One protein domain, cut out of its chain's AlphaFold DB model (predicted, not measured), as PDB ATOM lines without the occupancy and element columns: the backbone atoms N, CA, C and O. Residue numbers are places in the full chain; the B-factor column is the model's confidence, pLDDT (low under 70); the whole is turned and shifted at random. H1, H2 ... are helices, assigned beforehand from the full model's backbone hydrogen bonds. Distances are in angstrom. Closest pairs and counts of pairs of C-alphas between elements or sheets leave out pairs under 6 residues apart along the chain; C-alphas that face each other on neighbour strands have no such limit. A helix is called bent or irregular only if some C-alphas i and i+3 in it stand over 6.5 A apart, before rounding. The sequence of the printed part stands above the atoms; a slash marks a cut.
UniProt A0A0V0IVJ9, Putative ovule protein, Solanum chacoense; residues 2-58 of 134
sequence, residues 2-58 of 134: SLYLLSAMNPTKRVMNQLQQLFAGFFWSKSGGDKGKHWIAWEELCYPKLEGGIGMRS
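This is residues 2 to 58 of the 134 residues of the protein "Putative ovule protein" of Solanum chacoense (UniProt A0A0V0IVJ9). The model is a loose, open arrangement along one long helix, H2, with the short helix H1 off its first end and a wide loop, residues 28 to 41, beyond its last end. That loop turns back to the very short helix H3, which sits near the later part of H2, and a looped tail, residues 46 to 58, follows H3. Residues 7 to 15, the end of H1, the link and the first residues of H2, stick out from the rest. The printed part has 57 residues with three named helices, in the order H1, H2, H3, and no named strand; the class is all helix, although under half of the residues, 27 of 57, are in named elements. The whole is loose, with a radius of gyration of the C-alphas of 13.0 A, and only just flat, spanning 34 by 32 by 18 A.

The longest helix, H2, residues 13 to 27, touches no other helix. H3, residues 42 to 45, is close to it but not clearly touching, with 2 pairs of C-alphas within 8 A. Their closest C-alphas are those of Ala 24 and Trp 42, 6.2 A apart, and their centres are 11.4 A apart. H1, residues 2 to 9, is apart from H2, although a tight link of 3 residues joins them. H1 is also apart from H3. In H2 every O i to N i+4 pair is within hydrogen-bond range; in H1 1 of 4 such pairs is within range, beside 4 of 5 O i to N i+3 pairs, and H3 is too short for any O i to N i+4 pair.

H2 has 15 residues, from C-alpha 13 at (11.975, 15.844, -37.062) to C-alpha 27 at (-3.459, 18.318, -23.372), 20.8 A from first to last C-alpha. H1 has 8 residues and begins with C-alpha 2 at (-3.427, 8.127, -38.734); it measures 11.1 A. H3 has 4 residues, measures 5.2 A, and ends with C-alpha 45 at (4.821, 12.818, -19.814). None of the three helices is bent or irregular.

The two C-alphas farthest apart are those of Ala 8 and Gly 32, at 35.5 A, while the first and last printed C-alphas, Ser 2 and Ser 58, are 14.6 A apart. The printed part has no cut. The link from H2 to H3 is long, with 14 residues. Mean pLDDT of the printed part is 83.8; residues 2 to 3 and residue 33 are under 70, and the mean for H1 is 72.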
ATOM      1  N   SER A   2      -4.494   7.109 -38.577       61.41
ATOM      2  CA  SER A   2      -3.427   8.127 -38.734       61.41
ATOM      3  C   SER A   2      -2.005   7.686 -38.338       61.41
ATOM      4  O   SER A   2      -1.045   8.141 -38.948       61.41
ATOM      5  N   LEU A   3      -1.840   6.778 -37.366       67.38
ATOM      6  CA  LEU A   3      -0.509   6.368 -36.879       67.38
ATOM      7  C   LEU A   3       0.302   5.549 -37.895       67.38
ATOM      8  O   LEU A   3       1.520   5.674 -37.940       67.38
ATOM      9  N   TYR A   4      -0.352   4.759 -38.752       72.88
ATOM     10  CA  TYR A   4       0.336   3.985 -39.797       72.88
ATOM     11  C   TYR A   4       0.939   4.873 -40.891       72.88
ATOM     12  O   TYR A   4       1.837   4.457 -41.616       72.88
ATOM     13  N   LEU A   5       0.487   6.124 -40.996       76.75
ATOM     14  CA  LEU A   5       1.081   7.085 -41.917       76.75
ATOM     15  C   LEU A   5       2.529   7.414 -41.522       76.75
ATOM     16  O   LEU A   5       3.358   7.667 -42.394       76.75
ATOM     17  N   LEU A   6       2.860   7.338 -40.226       75.69
ATOM     18  CA  LEU A   6       4.211   7.586 -39.722       75.69
ATOM     19  C   LEU A   6       5.225   6.577 -40.270       75.69
ATOM     20  O   LEU A   6       6.354   6.965 -40.553       75.69
ATOM     21  N   SER A   7       4.827   5.316 -40.479       72.12
ATOM     22  CA  SER A   7       5.719   4.307 -41.066       72.12
ATOM     23  C   SER A   7       5.917   4.486 -42.570       72.12
ATOM     24  O   SER A   7       6.961   4.117 -43.102       72.12
ATOM     25  N   ALA A   8       4.927   5.055 -43.263       74.31
ATOM     26  CA  ALA A   8       4.978   5.253 -44.708       74.31
ATOM     27  C   ALA A   8       5.682   6.559 -45.107       74.31
ATOM     28  O   ALA A   8       6.457   6.570 -46.059       74.31
ATOM     29  N   MET A   9       5.416   7.659 -44.395       72.75
ATOM     30  CA  MET A   9       5.853   8.995 -44.814       72.75
ATOM     31  C   MET A   9       7.197   9.436 -44.241       72.75
ATOM     32  O   MET A   9       7.767  10.379 -44.779       72.75
ATOM     33  N   ASN A  10       7.693   8.800 -43.171       72.12
ATOM     34  CA  ASN A  10       8.897   9.229 -42.447       72.12
ATOM     35  C   ASN A  10       8.957  10.764 -42.249       72.12
ATOM     36  O   ASN A  10       9.759  11.445 -42.900       72.12
ATOM     37  N   PRO A  11       8.079  11.342 -41.411       81.50
ATOM     38  CA  PRO A  11       8.013  12.787 -41.253       81.50
ATOM     39  C   PRO A  11       9.354  13.344 -40.769       81.50
ATOM     40  O   PRO A  11      10.048  12.723 -39.963       81.50
ATOM     41  N   THR A  12       9.721  14.542 -41.223       84.38
ATOM     42  CA  THR A  12      10.932  15.198 -40.714       84.38
ATOM     43  C   THR A  12      10.807  15.450 -39.210       84.38
ATOM     44  O   THR A  12       9.704  15.647 -38.691       84.38
ATOM     45  N   LYS A  13      11.944  15.524 -38.503       84.06
ATOM     46  CA  LYS A  13      11.975  15.844 -37.062       84.06
ATOM     47  C   LYS A  13      11.162  17.103 -36.733       84.06
ATOM     48  O   LYS A  13      10.467  17.149 -35.729       84.06
ATOM     49  N   ARG A  14      11.171  18.099 -37.626       88.50
ATOM     50  CA  ARG A  14      10.376  19.325 -37.476       88.50
ATOM     51  C   ARG A  14       8.872  19.050 -37.435       88.50
ATOM     52  O   ARG A  14       8.196  19.592 -36.570       88.50
ATOM     53  N   VAL A  15       8.360  18.213 -38.338       89.38
ATOM     54  CA  VAL A  15       6.934  17.845 -38.369       89.38
ATOM     55  C   VAL A  15       6.562  17.041 -37.125       89.38
ATOM     56  O   VAL A  15       5.529  17.302 -36.518       89.38
ATOM     57  N   MET A  16       7.427  16.116 -36.701       87.62
ATOM     58  CA  MET A  16       7.225  15.351 -35.465       87.62
ATOM     59  C   MET A  16       7.124  16.275 -34.246       87.62
ATOM     60  O   MET A  16       6.176  16.161 -33.472       87.62
ATOM     61  N   ASN A  17       8.028  17.252 -34.135       88.31
ATOM     62  CA  ASN A  17       8.017  18.231 -33.049       88.31
ATOM     63  C   ASN A  17       6.770  19.124 -33.097       88.31
ATOM     64  O   ASN A  17       6.182  19.420 -32.063       88.31
ATOM     65  N   GLN A  18       6.321  19.532 -34.289       90.69
ATOM     66  CA  GLN A  18       5.075  20.291 -34.440       90.69
ATOM     67  C   GLN A  18       3.856  19.480 -33.990       90.69
ATOM     68  O   GLN A  18       2.987  20.013 -33.304       90.69
ATOM     69  N   LEU A  19       3.796  18.188 -34.321       89.31
ATOM     70  CA  LEU A  19       2.730  17.305 -33.846       89.31
ATOM     71  C   LEU A  19       2.767  17.144 -32.323       89.31
ATOM     72  O   LEU A  19       1.723  17.229 -31.682       89.31
ATOM     73  N   GLN A  20       3.953  16.979 -31.731       88.94
ATOM     74  CA  GLN A  20       4.106  16.938 -30.273       88.94
ATOM     75  C   GLN A  20       3.654  18.248 -29.616       88.94
ATOM     76  O   GLN A  20       2.947  18.210 -28.614       88.94
ATOM     77  N   GLN A  21       3.978  19.404 -30.202       88.31
ATOM     78  CA  GLN A  21       3.499  20.703 -29.718       88.31
ATOM     79  C   GLN A  21       1.975  20.826 -29.792       88.31
ATOM     80  O   GLN A  21       1.366  21.356 -28.866       88.31
ATOM     81  N   LEU A  22       1.345  20.318 -30.857       89.38
ATOM     82  CA  LEU A  22      -0.114  20.285 -30.973       89.38
ATOM     83  C   LEU A  22      -0.744  19.377 -29.913       89.38
ATOM     84  O   LEU A  22      -1.733  19.762 -29.294       89.38
ATOM     85  N   PHE A  23      -0.160  18.205 -29.662       87.94
ATOM     86  CA  PHE A  23      -0.637  17.302 -28.615       87.94
ATOM     87  C   PHE A  23      -0.472  17.899 -27.221       87.94
ATOM     88  O   PHE A  23      -1.412  17.855 -26.430       87.94
ATOM     89  N   ALA A  24       0.670  18.527 -26.947       88.50
ATOM     90  CA  ALA A  24       0.908  19.223 -25.691       88.50
ATOM     91  C   ALA A  24      -0.054  20.406 -25.516       88.50
ATOM     92  O   ALA A  24      -0.644  20.563 -24.453       88.50
ATOM     93  N   GLY A  25      -0.259  21.205 -26.565       88.56
ATOM     94  CA  GLY A  25      -1.201  22.321 -26.547       88.56
ATOM     95  C   GLY A  25      -2.640  21.867 -26.309       88.56
ATOM     96  O   GLY A  25      -3.352  22.499 -25.539       88.56
ATOM     97  N   PHE A  26      -3.051  20.747 -26.909       88.00
ATOM     98  CA  PHE A  26      -4.351  20.131 -26.647       88.00
ATOM     99  C   PHE A  26      -4.462  19.636 -25.199       88.00
ATOM    100  O   PHE A  26      -5.434  19.951 -24.517       88.00
ATOM    101  N   PHE A  27      -3.457  18.906 -24.712       87.62
ATOM    102  CA  PHE A  27      -3.459  18.318 -23.372       87.62
ATOM    103  C   PHE A  27      -3.514  19.372 -22.263       87.62
ATOM    104  O   PHE A  27      -4.227  19.198 -21.280       87.62
ATOM    105  N   TRP A  28      -2.799  20.484 -22.443       87.44
ATOM    106  CA  TRP A  28      -2.793  21.605 -21.505       87.44
ATOM    107  C   TRP A  28      -3.837  22.679 -21.833       87.44
ATOM    108  O   TRP A  28      -3.824  23.736 -21.207       87.44
ATOM    109  N   SER A  29      -4.733  22.469 -22.801       87.50
ATOM    110  CA  SER A  29      -5.758  23.468 -23.130       87.50
ATOM    111  C   SER A  29      -6.777  23.627 -21.999       87.50
ATOM    112  O   SER A  29      -7.134  22.671 -21.309       87.50
ATOM    113  N   LYS A  30      -7.248  24.860 -21.787       82.69
ATOM    114  CA  LYS A  30      -8.363  25.139 -20.875       82.69
ATOM    115  C   LYS A  30      -9.684  25.097 -21.638       82.69
ATOM    116  O   LYS A  30      -9.737  25.375 -22.839       82.69
ATOM    117  N   SER A  31     -10.769  24.814 -20.917       76.12
ATOM    118  CA  SER A  31     -12.121  24.977 -21.459       76.12
ATOM    119  C   SER A  31     -12.302  26.423 -21.937       76.12
ATOM    120  O   SER A  31     -12.127  27.349 -21.148       76.12
ATOM    121  N   GLY A  32     -12.588  26.608 -23.230       76.12
ATOM    122  CA  GLY A  32     -12.680  27.926 -23.875       76.12
ATOM    123  C   GLY A  32     -11.578  28.249 -24.892       76.12
ATOM    124  O   GLY A  32     -11.609  29.322 -25.479       76.12
ATOM    125  N   GLY A  33     -10.627  27.339 -25.139       69.62
ATOM    126  CA  GLY A  33      -9.604  27.507 -26.186       69.62
ATOM    127  C   GLY A  33      -8.369  28.303 -25.753       69.62
ATOM    128  O   GLY A  33      -7.449  28.491 -26.549       69.62
ATOM    129  N   ASP A  34      -8.317  28.720 -24.489       76.56
ATOM    130  CA  ASP A  34      -7.148  29.378 -23.922       76.56
ATOM    131  C   ASP A  34      -5.998  28.389 -23.708       76.56
ATOM    132  O   ASP A  34      -6.177  27.266 -23.216       76.56
ATOM    133  N   LYS A  35      -4.782  28.833 -24.047       75.56
ATOM    134  CA  LYS A  35      -3.554  28.068 -23.806       75.56
ATOM    135  C   LYS A  35      -3.327  27.960 -22.299       75.56
ATOM    136  O   LYS A  35      -3.075  28.962 -21.630       75.56
ATOM    137  N   GLY A  36      -3.412  26.753 -21.746       79.62
ATOM    138  CA  GLY A  36      -3.009  26.525 -20.364       79.62
ATOM    139  C   GLY A  36      -1.490  26.498 -20.210       79.62
ATOM    140  O   GLY A  36      -0.726  26.447 -21.175       79.62
ATOM    141  N   LYS A  37      -1.046  26.576 -18.955       84.44
ATOM    142  CA  LYS A  37       0.373  26.524 -18.610       84.44
ATOM    143  C   LYS A  37       0.858  25.078 -18.717       84.44
ATOM    144  O   LYS A  37       0.246  24.188 -18.135       84.44
ATOM    145  N   HIS A  38       1.962  24.867 -19.425       86.00
ATOM    146  CA  HIS A  38       2.651  23.580 -19.455       86.00
ATOM    147  C   HIS A  38       3.378  23.394 -18.120       86.00
ATOM    148  O   HIS A  38       4.251  24.193 -17.781       86.00
ATOM    149  N   TRP A  39       2.989  22.380 -17.347       85.00
ATOM    150  CA  TRP A  39       3.580  22.115 -16.028       85.00
ATOM    151  C   TRP A  39       4.801  21.204 -16.089       85.00
ATOM    152  O   TRP A  39       5.666  21.286 -15.226       85.00
ATOM    153  N   ILE A  40       4.863  20.354 -17.109       88.00
ATOM    154  CA  ILE A  40       5.928  19.380 -17.322       88.00
ATOM    155  C   ILE A  40       6.169  19.232 -18.831       88.00
ATOM    156  O   ILE A  40       5.264  19.507 -19.636       88.00
ATOM    157  N   ALA A  41       7.390  18.860 -19.223       88.31
ATOM    158  CA  ALA A  41       7.739  18.686 -20.629       88.31
ATOM    159  C   ALA A  41       6.926  17.545 -21.262       88.31
ATOM    160  O   ALA A  41       6.532  16.590 -20.590       88.31
ATOM    161  N   TRP A  42       6.661  17.631 -22.569       88.75
ATOM    162  CA  TRP A  42       5.903  16.581 -23.257       88.75
ATOM    163  C   TRP A  42       6.671  15.256 -23.280       88.75
ATOM    164  O   TRP A  42       6.060  14.204 -23.122       88.75
ATOM    165  N   GLU A  43       7.999  15.297 -23.424       87.94
ATOM    166  CA  GLU A  43       8.834  14.096 -23.355       87.94
ATOM    167  C   GLU A  43       8.742  13.412 -21.985       87.94
ATOM    168  O   GLU A  43       8.673  12.188 -21.915       87.94
ATOM    169  N   GLU A  44       8.657  14.187 -20.903       88.81
ATOM    170  CA  GLU A  44       8.569  13.645 -19.545       88.81
ATOM    171  C   GLU A  44       7.215  12.977 -19.264       88.81
ATOM    172  O   GLU A  44       7.142  11.953 -18.586       88.81
ATOM    173  N   LEU A  45       6.131  13.480 -19.862       89.44
ATOM    174  CA  LEU A  45       4.821  12.818 -19.814       89.44
ATOM    175  C   LEU A  45       4.825  11.446 -20.493       89.44
ATOM    176  O   LEU A  45       3.990  10.592 -20.158       89.44
ATOM    177  N   CYS A  46       5.723  11.249 -21.461       89.94
ATOM    178  CA  CYS A  46       5.807  10.011 -22.215       89.94
ATOM    179  C   CYS A  46       6.469   8.862 -21.450       89.94
ATOM    180  O   CYS A  46       6.288   7.707 -21.841       89.94
ATOM    181  N   TYR A  47       7.174   9.139 -20.351       90.00
ATOM    182  CA  TYR A  47       7.745   8.074 -19.535       90.00
ATOM    183  C   TYR A  47       6.656   7.166 -18.937       90.00
ATOM    184  O   TYR A  47       5.521   7.605 -18.695       90.00
ATOM    185  N   PRO A  48       6.970   5.884 -18.681       89.75
ATOM    186  CA  PRO A  48       6.106   4.992 -17.924       89.75
ATOM    187  C   PRO A  48       5.718   5.584 -16.565       89.75
ATOM    188  O   PRO A  48       6.483   6.315 -15.941       89.75
ATOM    189  N   LYS A  49       4.551   5.184 -16.043       89.31
ATOM    190  CA  LYS A  49       4.088   5.615 -14.710       89.31
ATOM    191  C   LYS A  49       5.070   5.278 -13.586       89.31
ATOM    192  O   LYS A  49       5.162   6.021 -12.617       89.31
ATOM    193  N   LEU A  50       5.799   4.171 -13.730       91.31
ATOM    194  CA  LEU A  50       6.832   3.744 -12.780       91.31
ATOM    195  C   LEU A  50       8.038   4.695 -12.751       91.31
ATOM    196  O   LEU A  50       8.710   4.783 -11.732       91.31
ATOM    197  N   GLU A  51       8.279   5.422 -13.840       89.00
ATOM    198  CA  GLU A  51       9.378   6.382 -13.998       89.00
ATOM    199  C   GLU A  51       8.910   7.835 -13.783       89.00
ATOM    200  O   GLU A  51       9.639   8.778 -14.066       89.00
ATOM    201  N   GLY A  52       7.685   8.034 -13.277       84.75
ATOM    202  CA  GLY A  52       7.137   9.361 -12.971       84.75
ATOM    203  C   GLY A  52       6.416  10.057 -14.128       84.75
ATOM    204  O   GLY A  52       5.922  11.169 -13.947       84.75
ATOM    205  N   GLY A  53       6.297   9.413 -15.294       88.50
ATOM    206  CA  GLY A  53       5.481   9.913 -16.404       88.50
ATOM    207  C   GLY A  53       4.008   9.491 -16.316       88.50
ATOM    208  O   GLY A  53       3.559   8.848 -15.367       88.50
ATOM    209  N   ILE A  54       3.216   9.834 -17.336       87.12
ATOM    210  CA  ILE A  54       1.793   9.440 -17.426       87.12
ATOM    211  C   ILE A  54       1.617   8.169 -18.281       87.12
ATOM    212  O   ILE A  54       0.560   7.529 -18.252       87.12
ATOM    213  N   GLY A  55       2.665   7.749 -18.996       83.62
ATOM    214  CA  GLY A  55       2.641   6.625 -19.931       83.62
ATOM    215  C   GLY A  55       2.059   6.988 -21.298       83.62
ATOM    216  O   GLY A  55       1.504   6.124 -21.982       83.62
ATOM    217  N   MET A  56       2.133   8.262 -21.700       85.75
ATOM    218  CA  MET A  56       1.768   8.657 -23.062       85.75
ATOM    219  C   MET A  56       2.796   8.130 -24.064       85.75
ATOM    220  O   MET A  56       3.990   8.143 -23.811       85.75
ATOM    221  N   ARG A  57       2.369   7.684 -25.244       85.62
ATOM    222  CA  ARG A  57       3.329   7.174 -26.233       85.62
ATOM    223  C   ARG A  57       4.004   8.322 -26.971       85.62
ATOM    224  O   ARG A  57       3.324   9.110 -27.629       85.62
ATOM    225  N   SER A  58       5.332   8.369 -26.927       87.44
ATOM    226  CA  SER A  58       6.106   9.268 -27.778       87.44
ATOM    227  C   SER A  58       5.901   8.906 -29.249       87.44
ATOM    228  O   SER A  58       5.974   7.739 -29.641       87.44
TER     229      SER A  58